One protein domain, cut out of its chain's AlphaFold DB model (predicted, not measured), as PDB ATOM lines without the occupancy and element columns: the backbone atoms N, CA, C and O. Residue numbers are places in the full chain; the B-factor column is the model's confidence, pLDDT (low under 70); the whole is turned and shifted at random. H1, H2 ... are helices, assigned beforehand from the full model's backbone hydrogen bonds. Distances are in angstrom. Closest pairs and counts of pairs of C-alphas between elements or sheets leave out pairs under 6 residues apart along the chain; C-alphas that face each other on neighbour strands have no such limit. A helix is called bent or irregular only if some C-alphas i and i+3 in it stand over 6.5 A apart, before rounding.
ATOM      1  N   ARG A  11     -39.531  -7.734   1.965       48.09
ATOM      2  CA  ARG A  11     -38.798  -8.956   1.583       48.09
ATOM      3  C   ARG A  11     -38.802 -10.031   2.674       48.09
ATOM      4  O   ARG A  11     -38.711 -11.209   2.349       48.09
ATOM      5  N   TYR A  12     -38.920  -9.646   3.944       48.31
ATOM      6  CA  TYR A  12     -38.896 -10.600   5.058       48.31
ATOM      7  C   TYR A  12     -40.242 -11.298   5.262       48.31
ATOM      8  O   TYR A  12     -40.260 -12.472   5.610       48.31
ATOM      9  N   LEU A  13     -41.357 -10.619   4.978       53.03
ATOM     10  CA  LEU A  13     -42.684 -11.229   5.086       53.03
ATOM     11  C   LEU A  13     -42.878 -12.357   4.060       53.03
ATOM     12  O   LEU A  13     -43.390 -13.405   4.419       53.03
ATOM     13  N   ALA A  14     -42.362 -12.209   2.835       50.94
ATOM     14  CA  ALA A  14     -42.482 -13.238   1.797       50.94
ATOM     15  C   ALA A  14     -41.734 -14.548   2.118       50.94
ATOM     16  O   ALA A  14     -42.145 -15.608   1.657       50.94
ATOM     17  N   ARG A  15     -40.646 -14.498   2.904       49.97
ATOM     18  CA  ARG A  15     -39.878 -15.701   3.270       49.97
ATOM     19  C   ARG A  15     -40.600 -16.559   4.313       49.97
ATOM     20  O   ARG A  15     -40.567 -17.777   4.209       49.97
ATOM     21  N   ASN A  16     -41.293 -15.923   5.256       50.22
ATOM     22  CA  ASN A  16     -42.011 -16.619   6.328       50.22
ATOM     23  C   ASN A  16     -43.326 -17.273   5.855       50.22
ATOM     24  O   ASN A  16     -43.805 -18.207   6.488       50.22
ATOM     25  N   GLU A  17     -43.920 -16.785   4.760       52.62
ATOM     26  CA  GLU A  17     -45.142 -17.362   4.172       52.62
ATOM     27  C   GLU A  17     -44.861 -18.694   3.455       52.62
ATOM     28  O   GLU A  17     -45.678 -19.605   3.524       52.62
ATOM     29  N   SER A  18     -43.689 -18.836   2.818       53.00
ATOM     30  CA  SER A  18     -43.306 -20.077   2.125       53.00
ATOM     31  C   SER A  18     -43.054 -21.221   3.112       53.00
ATOM     32  O   SER A  18     -43.600 -22.300   2.937       53.00
ATOM     33  N   GLU A  19     -42.315 -20.964   4.199       55.06
ATOM     34  CA  GLU A  19     -42.023 -21.975   5.233       55.06
ATOM     35  C   GLU A  19     -43.286 -22.400   6.010       55.06
ATOM     36  O   GLU A  19     -43.406 -23.552   6.423       55.06
ATOM     37  N   ARG A  20     -44.270 -21.500   6.182       51.84
ATOM     38  CA  ARG A  20     -45.575 -21.858   6.762       51.84
ATOM     39  C   ARG A  20     -46.430 -22.683   5.813       51.84
ATOM     40  O   ARG A  20     -47.071 -23.617   6.274       51.84
ATOM     41  N   ALA A  21     -46.479 -22.331   4.530       53.19
ATOM     42  CA  ALA A  21     -47.258 -23.079   3.549       53.19
ATOM     43  C   ALA A  21     -46.773 -24.532   3.422       53.19
ATOM     44  O   ALA A  21     -47.605 -25.428   3.300       53.19
ATOM     45  N   ASP A  22     -45.460 -24.757   3.525       56.16
ATOM     46  CA  ASP A  22     -44.867 -26.098   3.522       56.16
ATOM     47  C   ASP A  22     -45.223 -26.881   4.802       56.16
ATOM     48  O   ASP A  22     -45.698 -28.008   4.709       56.16
ATOM     49  N   ALA A  23     -45.137 -26.263   5.988       57.00
ATOM     50  CA  ALA A  23     -45.554 -26.905   7.243       57.00
ATOM     51  C   ALA A  23     -47.062 -27.235   7.288       57.00
ATOM     52  O   ALA A  23     -47.458 -28.294   7.762       57.00
ATOM     53  N   PHE A  24     -47.914 -26.351   6.757       57.62
ATOM     54  CA  PHE A  24     -49.357 -26.599   6.640       57.62
ATOM     55  C   PHE A  24     -49.692 -27.728   5.655       57.62
ATOM     56  O   PHE A  24     -50.739 -28.361   5.781       57.62
ATOM     57  N   LYS A  25     -48.840 -27.952   4.652       59.50
ATOM     58  CA  LYS A  25     -49.003 -29.031   3.680       59.50
ATOM     59  C   LYS A  25     -48.537 -30.375   4.252       59.50
ATOM     60  O   LYS A  25     -49.257 -31.352   4.076       59.50
ATOM     61  N   ASP A  26     -47.429 -30.401   4.993       60.91
ATOM     62  CA  ASP A  26     -46.999 -31.585   5.755       60.91
ATOM     63  C   ASP A  26     -48.063 -32.007   6.785       60.91
ATOM     64  O   ASP A  26     -48.370 -33.193   6.913       60.91
ATOM     65  N   ASP A  27     -48.702 -31.042   7.455       69.81
ATOM     66  CA  ASP A  27     -49.821 -31.310   8.366       69.81
ATOM     67  C   ASP A  27     -51.025 -31.947   7.644       69.81
ATOM     68  O   ASP A  27     -51.706 -32.795   8.223       69.81
ATOM     69  N   GLN A  28     -51.291 -31.588   6.380       77.94
ATOM     70  CA  GLN A  28     -52.367 -32.199   5.590       77.94
ATOM     71  C   GLN A  28     -52.036 -33.642   5.199       77.94
ATOM     72  O   GLN A  28     -52.878 -34.520   5.372       77.94
ATOM     73  N   ASP A  29     -50.817 -33.890   4.715       81.81
ATOM     74  CA  ASP A  29     -50.386 -35.224   4.290       81.81
ATOM     75  C   ASP A  29     -50.383 -36.202   5.494       81.81
ATOM     76  O   ASP A  29     -50.805 -37.356   5.374       81.81
ATOM     77  N   ILE A  30     -50.018 -35.723   6.693       80.69
ATOM     78  CA  ILE A  30     -50.154 -36.481   7.948       80.69
ATOM     79  C   ILE A  30     -51.625 -36.719   8.301       80.69
ATOM     80  O   ILE A  30     -51.981 -37.836   8.675       80.69
ATOM     81  N   CYS A  31     -52.494 -35.711   8.201       86.19
ATOM     82  CA  CYS A  31     -53.921 -35.882   8.502       86.19
ATOM     83  C   CYS A  31     -54.589 -36.913   7.579       86.19
ATOM     84  O   CYS A  31     -55.370 -37.747   8.047       86.19
ATOM     85  N   ASP A  32     -54.255 -36.894   6.289       88.00
ATOM     86  CA  ASP A  32     -54.767 -37.852   5.310       88.00
ATOM     87  C   ASP A  32     -54.267 -39.273   5.623       88.00
ATOM     88  O   ASP A  32     -55.048 -40.228   5.606       88.00
ATOM     89  N   PHE A  33     -52.993 -39.416   6.006       89.31
ATOM     90  CA  PHE A  33     -52.443 -40.690   6.474       89.31
ATOM     91  C   PHE A  33     -53.132 -41.197   7.751       89.31
ATOM     92  O   PHE A  33     -53.482 -42.374   7.837       89.31
ATOM     93  N   LEU A  34     -53.359 -40.327   8.737       92.62
ATOM     94  CA  LEU A  34     -54.034 -40.699   9.983       92.62
ATOM     95  C   LEU A  34     -55.487 -41.129   9.746       92.62
ATOM     96  O   LEU A  34     -55.958 -42.039  10.421       92.62
ATOM     97  N   THR A  35     -56.162 -40.536   8.759       92.62
ATOM     98  CA  THR A  35     -57.513 -40.948   8.347       92.62
ATOM     99  C   THR A  35     -57.500 -42.352   7.731       92.62
ATOM    100  O   THR A  35     -58.321 -43.190   8.090       92.62
ATOM    101  N   LEU A  36     -56.529 -42.650   6.857       93.75
ATOM    102  CA  LEU A  36     -56.346 -43.999   6.305       93.75
ATOM    103  C   LEU A  36     -56.071 -45.034   7.407       93.75
ATOM    104  O   LEU A  36     -56.619 -46.134   7.375       93.75
ATOM    105  N   LEU A  37     -55.223 -44.682   8.376       89.75
ATOM    106  CA  LEU A  37     -54.890 -45.554   9.499       89.75
ATOM    107  C   LEU A  37     -56.106 -45.814  10.402       89.75
ATOM    108  O   LEU A  37     -56.287 -46.936  10.868       89.75
ATOM    109  N   GLU A  38     -56.939 -44.801  10.645       92.31
ATOM    110  CA  GLU A  38     -58.191 -44.953  11.392       92.31
ATOM    111  C   GLU A  38     -59.132 -45.949  10.702       92.31
ATOM    112  O   GLU A  38     -59.581 -46.906  11.337       92.31
ATOM    113  N   ASP A  39     -59.380 -45.768   9.404       94.12
ATOM    114  CA  ASP A  39     -60.250 -46.652   8.624       94.12
ATOM    115  C   ASP A  39     -59.731 -48.099   8.603       94.12
ATOM    116  O   ASP A  39     -60.519 -49.045   8.714       94.12
ATOM    117  N   ASP A  40     -58.412 -48.287   8.504       91.25
ATOM    118  CA  ASP A  40     -57.789 -49.612   8.530       91.25
ATOM    119  C   ASP A  40     -57.912 -50.285   9.905       91.25
ATOM    120  O   ASP A  40     -58.311 -51.447   9.988       91.25
ATOM    121  N   ILE A  41     -57.679 -49.546  10.997       91.75
ATOM    122  CA  ILE A  41     -57.848 -50.039  12.375       91.75
ATOM    123  C   ILE A  41     -59.300 -50.450  12.645       91.75
ATOM    124  O   ILE A  41     -59.545 -51.475  13.286       91.75
ATOM    125  N   LEU A  42     -60.267 -49.659  12.175       93.94
ATOM    126  CA  LEU A  42     -61.691 -49.965  12.327       93.94
ATOM    127  C   LEU A  42     -62.110 -51.179  11.494       93.94
ATOM    128  O   LEU A  42     -62.977 -51.944  11.924       93.94
ATOM    129  N   SER A  43     -61.503 -51.354  10.320       93.81
ATOM    130  CA  SER A  43     -61.802 -52.456   9.403       93.81
ATOM    131  C   SER A  43     -61.136 -53.772   9.813       93.81
ATOM    132  O   SER A  43     -61.724 -54.828   9.588       93.81
ATOM    133  N   ASN A  44     -59.950 -53.711  10.428       90.44
ATOM    134  CA  ASN A  44     -59.108 -54.867  10.756       90.44
ATOM    135  C   ASN A  44     -58.602 -54.837  12.220       90.44
ATOM    136  O   ASN A  44     -57.388 -54.873  12.465       90.44
ATOM    137  N   PRO A  45     -59.491 -54.785  13.229       85.69
ATOM    138  CA  PRO A  45     -59.090 -54.661  14.632       85.69
ATOM    139  C   PRO A  45     -58.252 -55.846  15.145       85.69
ATOM    140  O   PRO A  45     -57.493 -55.707  16.103       85.69
ATOM    141  N   GLU A  46     -58.359 -57.017  14.518       90.56
ATOM    142  CA  GLU A  46     -57.567 -58.210  14.822       90.56
ATOM    143  C   GLU A  46     -56.069 -58.059  14.518       90.56
ATOM    144  O   GLU A  46     -55.263 -58.823  15.051       90.56
ATOM    145  N   GLY A  47     -55.692 -57.083  13.686       81.56
ATOM    146  CA  GLY A  47     -54.300 -56.765  13.371       81.56
ATOM    147  C   GLY A  47     -53.590 -55.964  14.463       81.56
ATOM    148  O   GLY A  47     -52.361 -55.861  14.440       81.56
ATOM    149  N   LEU A  48     -54.324 -55.413  15.441       80.88
ATOM    150  CA  LEU A  48     -53.720 -54.638  16.520       80.88
ATOM    151  C   LEU A  48     -53.000 -55.547  17.512       80.88
ATOM    152  O   LEU A  48     -53.602 -56.282  18.296       80.88
ATOM    153  N   ILE A  49     -51.677 -55.424  17.528       79.25
ATOM    154  CA  ILE A  49     -50.813 -56.068  18.510       79.25
ATOM    155  C   ILE A  49     -50.487 -55.042  19.592       79.25
ATOM    156  O   ILE A  49     -49.925 -53.982  19.316       79.25
ATOM    157  N   ALA A  50     -50.824 -55.360  20.842       78.06
ATOM    158  CA  ALA A  50     -50.410 -54.543  21.973       78.06
ATOM    159  C   ALA A  50     -48.881 -54.584  22.096       78.06
ATOM    160  O   ALA A  50     -48.291 -55.649  22.279       78.06
ATOM    161  N   LEU A  51     -48.243 -53.418  22.008       79.69
ATOM    162  CA  LEU A  51     -46.813 -53.292  22.253       79.69
ATOM    163  C   LEU A  51     -46.573 -53.391  23.761       79.69
ATOM    164  O   LEU A  51     -46.819 -52.443  24.507       79.69
ATOM    165  N   ASP A  52     -46.126 -54.556  24.217       83.62
ATOM    166  CA  ASP A  52     -45.715 -54.745  25.602       83.62
ATOM    167  C   ASP A  52     -44.225 -54.405  25.803       83.62
ATOM    168  O   ASP A  52     -43.424 -54.337  24.866       83.62
ATOM    169  N   SER A  53     -43.836 -54.181  27.057       85.50
ATOM    170  CA  SER A  53     -42.469 -53.789  27.411       85.50
ATOM    171  C   SER A  53     -41.413 -54.842  27.053       85.50
ATOM    172  O   SER A  53     -40.256 -54.490  26.827       85.50
ATOM    173  N   SER A  54     -41.785 -56.121  26.963       83.62
ATOM    174  CA  SER A  54     -40.893 -57.195  26.519       83.62
ATOM    175  C   SER A  54     -40.668 -57.164  25.006       83.62
ATOM    176  O   SER A  54     -39.555 -57.438  24.550       83.62
ATOM    177  N   PHE A  55     -41.681 -56.767  24.230       82.81
ATOM    178  CA  PHE A  55     -41.547 -56.542  22.794       82.81
ATOM    179  C   PHE A  55     -40.632 -55.348  22.501       82.81
ATOM    180  O   PHE A  55     -39.707 -55.480  21.703       82.81
ATOM    181  N   ILE A  56     -40.802 -54.234  23.223       84.38
ATOM    182  CA  ILE A  56     -39.907 -53.067  23.120       84.38
ATOM    183  C   ILE A  56     -38.464 -53.461  23.462       84.38
ATOM    184  O   ILE A  56     -37.551 -53.166  22.700       84.38
ATOM    185  N   ALA A  57     -38.246 -54.204  24.554       86.06
ATOM    186  CA  ALA A  57     -36.906 -54.656  24.938       86.06
ATOM    187  C   ALA A  57     -36.253 -55.573  23.886       86.06
ATOM    188  O   ALA A  57     -35.040 -55.523  23.680       86.06
ATOM    189  N   ARG A  58     -37.044 -56.410  23.204       85.56
ATOM    190  CA  ARG A  58     -36.565 -57.223  22.080       85.56
ATOM    191  C   ARG A  58     -36.220 -56.378  20.862       85.56
ATOM    192  O   ARG A  58     -35.206 -56.660  20.233       85.56
ATOM    193  N   LEU A  59     -37.040 -55.379  20.543       83.69
ATOM    194  CA  LEU A  59     -36.797 -54.462  19.433       83.69
ATOM    195  C   LEU A  59     -35.489 -53.694  19.662       83.69
ATOM    196  O   LEU A  59     -34.589 -53.761  18.835       83.69
ATOM    197  N   GLU A  60     -35.323 -53.092  20.839       83.88
ATOM    198  CA  GLU A  60     -34.087 -52.410  21.247       83.88
ATOM    199  C   GLU A  60     -32.872 -53.341  21.205       83.88
ATOM    200  O   GLU A  60     -31.815 -52.984  20.693       83.88
ATOM    201  N   SER A  61     -33.016 -54.582  21.674       86.94
ATOM    202  CA  SER A  61     -31.937 -55.569  21.579       86.94
ATOM    203  C   SER A  61     -31.588 -55.952  20.136       86.94
ATOM    204  O   SER A  61     -30.471 -56.415  19.908       86.94
ATOM    205  N   LEU A  62     -32.530 -55.849  19.195       84.44
ATOM    206  CA  LEU A  62     -32.357 -56.278  17.806       84.44
ATOM    207  C   LEU A  62     -31.836 -55.150  16.909       84.44
ATOM    208  O   LEU A  62     -30.954 -55.396  16.092       84.44
ATOM    209  N   ILE A  63     -32.375 -53.939  17.062       81.00
ATOM    210  CA  ILE A  63     -32.093 -52.789  16.191       81.00
ATOM    211  C   ILE A  63     -31.508 -51.582  16.933       81.00
ATOM    212  O   ILE A  63     -30.996 -50.680  16.285       81.00
ATOM    213  N   GLY A  64     -31.509 -51.550  18.270       75.44
ATOM    214  CA  GLY A  64     -31.058 -50.386  19.053       75.44
ATOM    215  C   GLY A  64     -29.555 -50.098  18.966       75.44
ATOM    216  O   GLY A  64     -29.098 -49.035  19.371       75.44
ATOM    217  N   GLY A  65     -28.765 -51.024  18.415       80.00
ATOM    218  CA  GLY A  65     -27.360 -50.787  18.063       80.00
ATOM    219  C   GLY A  65     -27.145 -50.224  16.654       80.00
ATOM    220  O   GLY A  65     -25.998 -49.990  16.278       80.00
TER     221      GLY A  65
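What this domain is: This is residues 11 to 65 of the 79 residues of an uncharacterized protein of Pseudomonas sp. FW305-131 (UniProt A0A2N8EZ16). One long helix, H1, makes the longer arm of an open L, and the link after it together with the short helix H2 makes the other arm, with no packing of the two helices on each other. The L is flat and has no core. The printed part has 55 residues, with two named helices in the order H1, H2 and no named strand; the class is all helix, with 44 residues in the helices. The whole is extended, with a radius of gyration of the C-alphas of 19.0 A, and the C-alphas span 54 by 35 by 13 A.

Where its parts are: H1, the longest helix, holds residues 11 to 43 and measures 49.8 A from first to last C-alpha. It runs from C-alpha 11 at (-38.798, -8.956, 1.583) to C-alpha 43 at (-61.802, -52.456, 9.403). H2 holds residues 53 to 63, 15.3 A from first to last C-alpha, and ends with C-alpha 63 at (-32.093, -52.789, 16.191). Neither helix is bent.

How they stand to each other: H1 and H2 are apart, with no C-alpha of the one within 8 A of the other. A short link of 9 residues, 44 to 52, joins them. The N-to-C direction of H1 is (-0.45, -0.88, 0.16), and that of H2 is (0.76, 0.08, -0.65). In H2 every O i to N i+4 pair is within hydrogen-bond range; in H1 25 of 29 are.

The domain as a whole: Residues 11 to 65 stand free, with no C-alpha 8 or more residues away along the chain within 10 A. The two C-alphas farthest apart are those of Arg 11 and Glu 46, at 54.3 A. The first and last printed C-alphas, of Arg 11 and Gly 65, are 46.4 A apart. The printed part has no cut and no long link. The mean pLDDT of the printed part is 76.2, and residues 11 to 27, within H1, are under 70 in this predicted model.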